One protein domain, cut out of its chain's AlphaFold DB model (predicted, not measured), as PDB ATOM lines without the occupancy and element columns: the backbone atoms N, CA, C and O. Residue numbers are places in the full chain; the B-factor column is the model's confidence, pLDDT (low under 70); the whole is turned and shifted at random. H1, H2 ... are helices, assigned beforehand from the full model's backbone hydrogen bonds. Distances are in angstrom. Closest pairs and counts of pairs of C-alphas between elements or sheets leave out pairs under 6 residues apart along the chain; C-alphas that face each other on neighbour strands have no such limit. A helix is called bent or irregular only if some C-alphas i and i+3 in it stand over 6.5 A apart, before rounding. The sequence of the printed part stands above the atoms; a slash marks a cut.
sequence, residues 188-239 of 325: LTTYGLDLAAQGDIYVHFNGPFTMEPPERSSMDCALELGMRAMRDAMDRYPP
ATOM      1  N   LEU A 188     -27.429 -31.462  22.632       81.50
ATOM      2  CA  LEU A 188     -26.592 -32.299  23.493       81.50
ATOM      3  C   LEU A 188     -27.052 -33.768  23.582       81.50
ATOM      4  O   LEU A 188     -26.271 -34.617  24.011       81.50
ATOM      5  N   THR A 189     -28.285 -34.097  23.175       79.56
ATOM      6  CA  THR A 189     -28.761 -35.487  23.144       79.56
ATOM      7  C   THR A 189     -28.148 -36.311  22.004       79.56
ATOM      8  O   THR A 189     -28.116 -37.538  22.113       79.56
ATOM      9  N   THR A 190     -27.578 -35.679  20.965       79.44
ATOM     10  CA  THR A 190     -26.834 -36.382  19.898       79.44
ATOM     11  C   THR A 190     -25.583 -37.077  20.433       79.44
ATOM     12  O   THR A 190     -25.242 -38.155  19.958       79.44
ATOM     13  N   TYR A 191     -24.963 -36.522  21.479       77.81
ATOM     14  CA  TYR A 191     -23.793 -37.065  22.178       77.81
ATOM     15  C   TYR A 191     -24.132 -38.187  23.178       77.81
ATOM     16  O   TYR A 191     -23.335 -38.506  24.060       77.81
ATOM     17  N   GLY A 192     -25.341 -38.754  23.123       73.62
ATOM     18  CA  GLY A 192     -25.764 -39.817  24.038       73.62
ATOM     19  C   GLY A 192     -26.033 -39.364  25.479       73.62
ATOM     20  O   GLY A 192     -26.187 -40.205  26.366       73.62
ATOM     21  N   LEU A 193     -26.107 -38.054  25.734       77.38
ATOM     22  CA  LEU A 193     -26.417 -37.505  27.053       77.38
ATOM     23  C   LEU A 193     -27.928 -37.570  27.322       77.38
ATOM     24  O   LEU A 193     -28.704 -36.774  26.787       77.38
ATOM     25  N   ASP A 194     -28.354 -38.476  28.205       80.44
ATOM     26  CA  ASP A 194     -29.738 -38.501  28.693       80.44
ATOM     27  C   ASP A 194     -29.980 -37.372  29.711       80.44
ATOM     28  O   ASP A 194     -29.920 -37.556  30.928       80.44
ATOM     29  N   LEU A 195     -30.296 -36.182  29.195       81.69
ATOM     30  CA  LEU A 195     -30.694 -35.015  29.990       81.69
ATOM     31  C   LEU A 195     -32.039 -35.197  30.727       81.69
ATOM     32  O   LEU A 195     -32.400 -34.361  31.558       81.69
ATOM     33  N   ALA A 196     -32.804 -36.252  30.420       82.75
ATOM     34  CA  ALA A 196     -34.060 -36.584  31.090       82.75
ATOM     35  C   ALA A 196     -33.888 -37.626  32.214       82.75
ATOM     36  O   ALA A 196     -34.840 -37.851  32.977       82.75
ATOM     37  N   ALA A 197     -32.696 -38.221  32.349       80.38
ATOM     38  CA  ALA A 197     -32.369 -39.185  33.389       80.38
ATOM     39  C   ALA A 197     -32.646 -38.620  34.791       80.38
ATOM     40  O   ALA A 197     -32.375 -37.462  35.105       80.38
ATOM     41  N   GLN A 198     -33.155 -39.470  35.686       76.06
ATOM     42  CA  GLN A 198     -33.353 -39.113  37.099       76.06
ATOM     43  C   GLN A 198     -32.090 -39.360  37.956       76.06
ATOM     44  O   GLN A 198     -32.167 -39.363  39.186       76.06
ATOM     45  N   GLY A 199     -30.955 -39.615  37.302       76.50
ATOM     46  CA  GLY A 199     -29.648 -39.851  37.904       76.50
ATOM     47  C   GLY A 199     -28.618 -38.825  37.440       76.50
ATOM     48  O   GLY A 199     -28.909 -37.942  36.637       76.50
ATOM     49  N   ASP A 200     -27.413 -38.937  37.977       81.25
ATOM     50  CA  ASP A 200     -26.351 -37.968  37.762       81.25
ATOM     51  C   ASP A 200     -25.578 -38.312  36.480       81.25
ATOM     52  O   ASP A 200     -24.951 -39.365  36.390       81.25
ATOM     53  N   ILE A 201     -25.619 -37.416  35.488       79.00
ATOM     54  CA  ILE A 201     -25.115 -37.668  34.121       79.00
ATOM     55  C   ILE A 201     -23.643 -38.107  34.052       79.00
ATOM     56  O   ILE A 201     -23.261 -38.814  33.125       79.00
ATOM     57  N   TYR A 202     -22.817 -37.733  35.037       80.00
ATOM     58  CA  TYR A 202     -21.394 -38.086  35.071       80.00
ATOM     59  C   TYR A 202     -21.141 -39.581  35.307       80.00
ATOM     60  O   TYR A 202     -20.091 -40.079  34.919       80.00
ATOM     61  N   VAL A 203     -22.088 -40.310  35.913       76.94
ATOM     62  CA  VAL A 203     -21.979 -41.768  36.132       76.94
ATOM     63  C   VAL A 203     -22.000 -42.518  34.794       76.94
ATOM     64  O   VAL A 203     -21.528 -43.646  34.692       76.94
ATOM     65  N   HIS A 204     -22.536 -41.876  33.754       71.12
ATOM     66  CA  HIS A 204     -22.803 -42.454  32.437       71.12
ATOM     67  C   HIS A 204     -22.133 -41.662  31.317       71.12
ATOM     68  O   HIS A 204     -22.559 -41.722  30.166       71.12
ATOM     69  N   PHE A 205     -21.104 -40.893  31.660       75.69
ATOM     70  CA  PHE A 205     -20.355 -40.096  30.711       75.69
ATOM     71  C   PHE A 205     -19.170 -40.903  30.178       75.69
ATOM     72  O   PHE A 205     -18.178 -41.099  30.876       75.69
ATOM     73  N   ASN A 206     -19.279 -41.358  28.928       74.69
ATOM     74  CA  ASN A 206     -18.236 -42.115  28.228       74.69
ATOM     75  C   ASN A 206     -16.925 -41.318  28.028       74.69
ATOM     76  O   ASN A 206     -15.865 -41.912  27.830       74.69
ATOM     77  N   GLY A 207     -16.982 -39.984  28.077       80.00
ATOM     78  CA  GLY A 207     -15.831 -39.092  27.957       80.00
ATOM     79  C   GLY A 207     -16.088 -37.898  27.029       80.00
ATOM     80  O   GLY A 207     -17.091 -37.852  26.323       80.00
ATOM     81  N   PRO A 208     -15.176 -36.910  26.994       80.81
ATOM     82  CA  PRO A 208     -15.376 -35.655  26.258       80.81
ATOM     83  C   PRO A 208     -15.360 -35.780  24.725       80.81
ATOM     84  O   PRO A 208     -15.683 -34.813  24.045       80.81
ATOM     85  N   PHE A 209     -14.981 -36.939  24.177       82.81
ATOM     86  CA  PHE A 209     -14.838 -37.163  22.730       82.81
ATOM     87  C   PHE A 209     -15.707 -38.310  22.196       82.81
ATOM     88  O   PHE A 209     -15.589 -38.688  21.032       82.81
ATOM     89  N   THR A 210     -16.559 -38.899  23.035       75.06
ATOM     90  CA  THR A 210     -17.383 -40.046  22.651       75.06
ATOM     91  C   THR A 210     -18.723 -39.575  22.107       75.06
ATOM     92  O   THR A 210     -19.517 -38.991  22.838       75.06
ATOM     93  N   MET A 211     -18.967 -39.849  20.827       67.69
ATOM     94  CA  MET A 211     -20.215 -39.500  20.133       67.69
ATOM     95  C   MET A 211     -21.346 -40.508  20.380       67.69
ATOM     96  O   MET A 211     -22.486 -40.253  20.013       67.69
ATOM     97  N   GLU A 212     -21.033 -41.662  20.971       69.31
ATOM     98  CA  GLU A 212     -21.992 -42.730  21.241       69.31
ATOM     99  C   GLU A 212     -22.276 -42.815  22.753       69.31
ATOM    100  O   GLU A 212     -21.326 -42.751  23.549       69.31
ATOM    101  N   PRO A 213     -23.551 -42.959  23.177       65.62
ATOM    102  CA  PRO A 213     -23.875 -43.264  24.568       65.62
ATOM    103  C   PRO A 213     -23.182 -44.559  25.029       65.62
ATOM    104  O   PRO A 213     -22.883 -45.418  24.202       65.62
ATOM    105  N   PRO A 214     -22.948 -44.747  26.342       67.00
ATOM    106  CA  PRO A 214     -22.378 -45.992  26.851       67.00
ATOM    107  C   PRO A 214     -23.185 -47.202  26.382       67.00
ATOM    108  O   PRO A 214     -24.394 -47.263  26.629       67.00
ATOM    109  N   GLU A 215     -22.516 -48.185  25.769       68.56
ATOM    110  CA  GLU A 215     -23.095 -49.511  25.553       68.56
ATOM    111  C   GLU A 215     -23.253 -50.175  26.924       68.56
ATOM    112  O   GLU A 215     -22.374 -50.871  27.431       68.56
ATOM    113  N   ARG A 216     -24.372 -49.885  27.591       67.88
ATOM    114  CA  ARG A 216     -24.641 -50.443  28.910       67.88
ATOM    115  C   ARG A 216     -25.127 -51.868  28.762       67.88
ATOM    116  O   ARG A 216     -26.191 -52.107  28.182       67.88
ATOM    117  N   SER A 217     -24.421 -52.802  29.389       74.50
ATOM    118  CA  SER A 217     -25.018 -54.103  29.636       74.50
ATOM    119  C   SER A 217     -26.249 -53.926  30.535       74.50
ATOM    120  O   SER A 217     -26.286 -53.094  31.449       74.50
ATOM    121  N   SER A 218     -27.284 -54.733  30.301       74.69
ATOM    122  CA  SER A 218     -28.471 -54.742  31.164       74.69
ATOM    123  C   SER A 218     -28.141 -55.165  32.602       74.69
ATOM    124  O   SER A 218     -28.877 -54.810  33.525       74.69
ATOM    125  N   MET A 219     -27.025 -55.877  32.798       77.12
ATOM    126  CA  MET A 219     -26.504 -56.279  34.102       77.12
ATOM    127  C   MET A 219     -25.942 -55.085  34.881       77.12
ATOM    128  O   MET A 219     -26.299 -54.919  36.046       77.12
ATOM    129  N   ASP A 220     -25.160 -54.213  34.240       78.62
ATOM    130  CA  ASP A 220     -24.609 -53.009  34.878       78.62
ATOM    131  C   ASP A 220     -25.724 -52.028  35.253       78.62
ATOM    132  O   ASP A 220     -25.762 -51.525  36.376       78.62
ATOM    133  N   CYS A 221     -26.709 -51.837  34.364       75.06
ATOM    134  CA  CYS A 221     -27.917 -51.070  34.674       75.06
ATOM    135  C   CYS A 221     -28.664 -51.625  35.896       75.06
ATOM    136  O   CYS A 221     -29.081 -50.859  36.765       75.06
ATOM    137  N   ALA A 222     -28.860 -52.947  35.959       82.19
ATOM    138  CA  ALA A 222     -29.568 -53.593  37.060       82.19
ATOM    139  C   ALA A 222     -28.792 -53.492  38.383       82.19
ATOM    140  O   ALA A 222     -29.397 -53.227  39.424       82.19
ATOM    141  N   LEU A 223     -27.464 -53.648  38.342       86.31
ATOM    142  CA  LEU A 223     -26.586 -53.484  39.499       86.31
ATOM    143  C   LEU A 223     -26.628 -52.044  40.023       86.31
ATOM    144  O   LEU A 223     -26.833 -51.837  41.218       86.31
ATOM    145  N   GLU A 224     -26.510 -51.050  39.143       85.00
ATOM    146  CA  GLU A 224     -26.568 -49.632  39.506       85.00
ATOM    147  C   GLU A 224     -27.927 -49.253  40.113       85.00
ATOM    148  O   GLU A 224     -27.983 -48.630  41.175       85.00
ATOM    149  N   LEU A 225     -29.033 -49.679  39.488       85.94
ATOM    150  CA  LEU A 225     -30.387 -49.501  40.021       85.94
ATOM    151  C   LEU A 225     -30.543 -50.160  41.399       85.94
ATOM    152  O   LEU A 225     -31.143 -49.559  42.291       85.94
ATOM    153  N   GLY A 226     -29.967 -51.349  41.597       92.75
ATOM    154  CA  GLY A 226     -29.932 -52.042  42.884       92.75
ATOM    155  C   GLY A 226     -29.139 -51.281  43.950       92.75
ATOM    156  O   GLY A 226     -29.642 -51.065  45.052       92.75
ATOM    157  N   MET A 227     -27.936 -50.803  43.622       90.44
ATOM    158  CA  MET A 227     -27.106 -50.012  44.537       90.44
ATOM    159  C   MET A 227     -27.736 -48.656  44.875       90.44
ATOM    160  O   MET A 227     -27.683 -48.227  46.029       90.44
ATOM    161  N   ARG A 228     -28.380 -47.991  43.906       88.12
ATOM    162  CA  ARG A 228     -29.119 -46.742  44.136       88.12
ATOM    163  C   ARG A 228     -30.343 -46.981  45.015       88.12
ATOM    164  O   ARG A 228     -30.541 -46.249  45.975       88.12
ATOM    165  N   ALA A 229     -31.107 -48.044  44.759       90.56
ATOM    166  CA  ALA A 229     -32.234 -48.433  45.604       90.56
ATOM    167  C   ALA A 229     -31.797 -48.784  47.037       90.56
ATOM    168  O   ALA A 229     -32.490 -48.415  47.982       90.56
ATOM    169  N   MET A 230     -30.641 -49.439  47.210       91.25
ATOM    170  CA  MET A 230     -30.054 -49.716  48.524       91.25
ATOM    171  C   MET A 230     -29.634 -48.428  49.242       91.25
ATOM    172  O   MET A 230     -29.969 -48.262  50.410       91.25
ATOM    173  N   ARG A 231     -28.971 -47.486  48.557       88.94
ATOM    174  CA  ARG A 231     -28.592 -46.184  49.136       88.94
ATOM    175  C   ARG A 231     -29.821 -45.370  49.544       88.94
ATOM    176  O   ARG A 231     -29.937 -44.986  50.702       88.94
ATOM    177  N   ASP A 232     -30.800 -45.241  48.647       88.81
ATOM    178  CA  ASP A 232     -32.082 -44.594  48.939       88.81
ATOM    179  C   ASP A 232     -32.866 -45.318  50.059       88.81
ATOM    180  O   ASP A 232     -33.770 -44.728  50.656       88.81
ATOM    181  N   ALA A 233     -32.611 -46.609  50.302       88.25
ATOM    182  CA  ALA A 233     -33.191 -47.360  51.413       88.25
ATOM    183  C   ALA A 233     -32.434 -47.108  52.723       88.25
ATOM    184  O   ALA A 233     -33.094 -46.910  53.734       88.25
ATOM    185  N   MET A 234     -31.100 -47.027  52.712       87.25
ATOM    186  CA  MET A 234     -30.291 -46.656  53.882       87.25
ATOM    187  C   MET A 234     -30.593 -45.228  54.359       87.25
ATOM    188  O   MET A 234     -30.718 -45.004  55.559       87.25
ATOM    189  N   ASP A 235     -30.811 -44.283  53.440       86.31
ATOM    190  CA  ASP A 235     -31.214 -42.907  53.775       86.31
ATOM    191  C   ASP A 235     -32.624 -42.834  54.399       86.31
ATOM    192  O   ASP A 235     -32.934 -41.915  55.158       86.31
ATOM    193  N   ARG A 236     -33.503 -43.796  54.078       90.56
ATOM    194  CA  ARG A 236     -34.869 -43.904  54.634       90.56
ATOM    195  C   ARG A 236     -34.944 -44.754  55.902       90.56
ATOM    196  O   ARG A 236     -35.816 -44.521  56.735       90.56
ATOM    197  N   TYR A 237     -34.055 -45.728  56.023       87.44
ATOM    198  CA  TYR A 237     -33.981 -46.725  57.081       87.44
ATOM    199  C   TYR A 237     -32.508 -46.867  57.489       87.44
ATOM    200  O   TYR A 237     -31.844 -47.819  57.066       87.44
ATOM    201  N   PRO A 238     -31.966 -45.907  58.264       83.06
ATOM    202  CA  PRO A 238     -30.591 -45.998  58.730       83.06
ATOM    203  C   PRO A 238     -30.423 -47.296  59.529       83.06
ATOM    204  O   PRO A 238     -31.315 -47.640  60.315       83.06
ATOM    205  N   PRO A 239     -29.316 -48.036  59.342       78.19
ATOM    206  CA  PRO A 239     -29.101 -49.276  60.065       78.19
ATOM    207  C   PRO A 239     -29.061 -48.975  61.564       78.19
ATOM    208  O   PRO A 239     -28.195 -48.240  62.043       78.19
TER     209      PRO A 239
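What this domain is: This is residues 188 to 239 of the 325 residues of the protein "uncharacterized protein LOC108077512" of Drosophila kikkawai (UniProt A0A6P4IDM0). One long helix, H3, reaches out as an arm from a loose head of loops that holds two short helical turns, H1 and H2. The head is mostly chain without named elements, residues 192 to 200 and 205 to 217; from Phe 209 the chain runs back to Ser 217 and turns there into H3, making an open V, and residues 229 to 239 stick out at the far end of the arm. The printed part has 52 residues, with three named helices in the order H1, H2, H3 and no named strand. The class is all helix, though under half of the residues, 25 of the 52, are in named elements. The whole is loose, with a radius of gyration of the C-alphas of 13.5 A, and it spans 42 by 20 by 16 A.

Where its parts are: H1 is residues 188 to 191, 5.7 A from first to last C-alpha, and begins with the C-alpha of Leu 188 at (-26.592, -32.299, 23.493). Nine residues follow before H2, residues 201 to 204, which is 5.6 A long and begins with the C-alpha of Ile 201 at (-25.115, -37.668, 34.121). Residues 205 to 217 come next, with the C-alpha of Phe 209 at (-14.838, -37.163, 22.730) and that of Ser 217 at (-25.018, -54.103, 29.636). H3 is residues 218 to 234, 17 residues and 24.2 A long, from the C-alpha of Ser 218 at (-28.471, -54.742, 31.164) to that of Met 234 at (-30.291, -46.656, 53.882). Residues 235 to 239 follow H3 and end the printed part at Pro 239.

How they stand to each other: H1 and H2 are apart, with no C-alpha of the one within 8 A of the other. By the same distance H2 and H3 are apart, and so are H1 and H3. The centre of H1 is at (-26.495, -35.308, 22.178), that of H2 at (-22.823, -39.994, 34.440) and that of H3 at (-29.012, -50.179, 42.351). The N-to-C direction of H3 has its largest component, 0.89, along z. The largest components for H1 and H2 are along y, -0.74 and -0.95. In H3 every pair of O of residue i and N of residue i+4 is within hydrogen-bond range. H1 and H2 are too short for such a pair, and each has one pair of O of residue i and N of residue i+3, which is within range. None of the three helices is bent or irregular.

The domain as a whole: The two C-alphas farthest apart are those of Thr 190 and Pro 239, 42.2 A, and the first and last printed C-alphas, those of Leu 188 and Pro 239, are 40.4 A apart. Residues 217 to 223, of which 218 to 223 belong to H3, stand free, and residues 229 to 239, of which 229 to 234 belong to H3, stand free too. Without these stretches the body has 34 residues and spans 28 by 17 by 13 A, with a radius of gyration of 10.1 A. The link from H1 to H2 is short and the link from H2 to H3, residues 205 to 217, is long. The C-alphas of that long link lie 9 to 19 A from the mean of the C-alphas. The printed part has no cut. The mean pLDDT of the printed part is 80.0; in this predicted model residues 211 to 216, in the long link, are under 70, while H3 has a mean of 85.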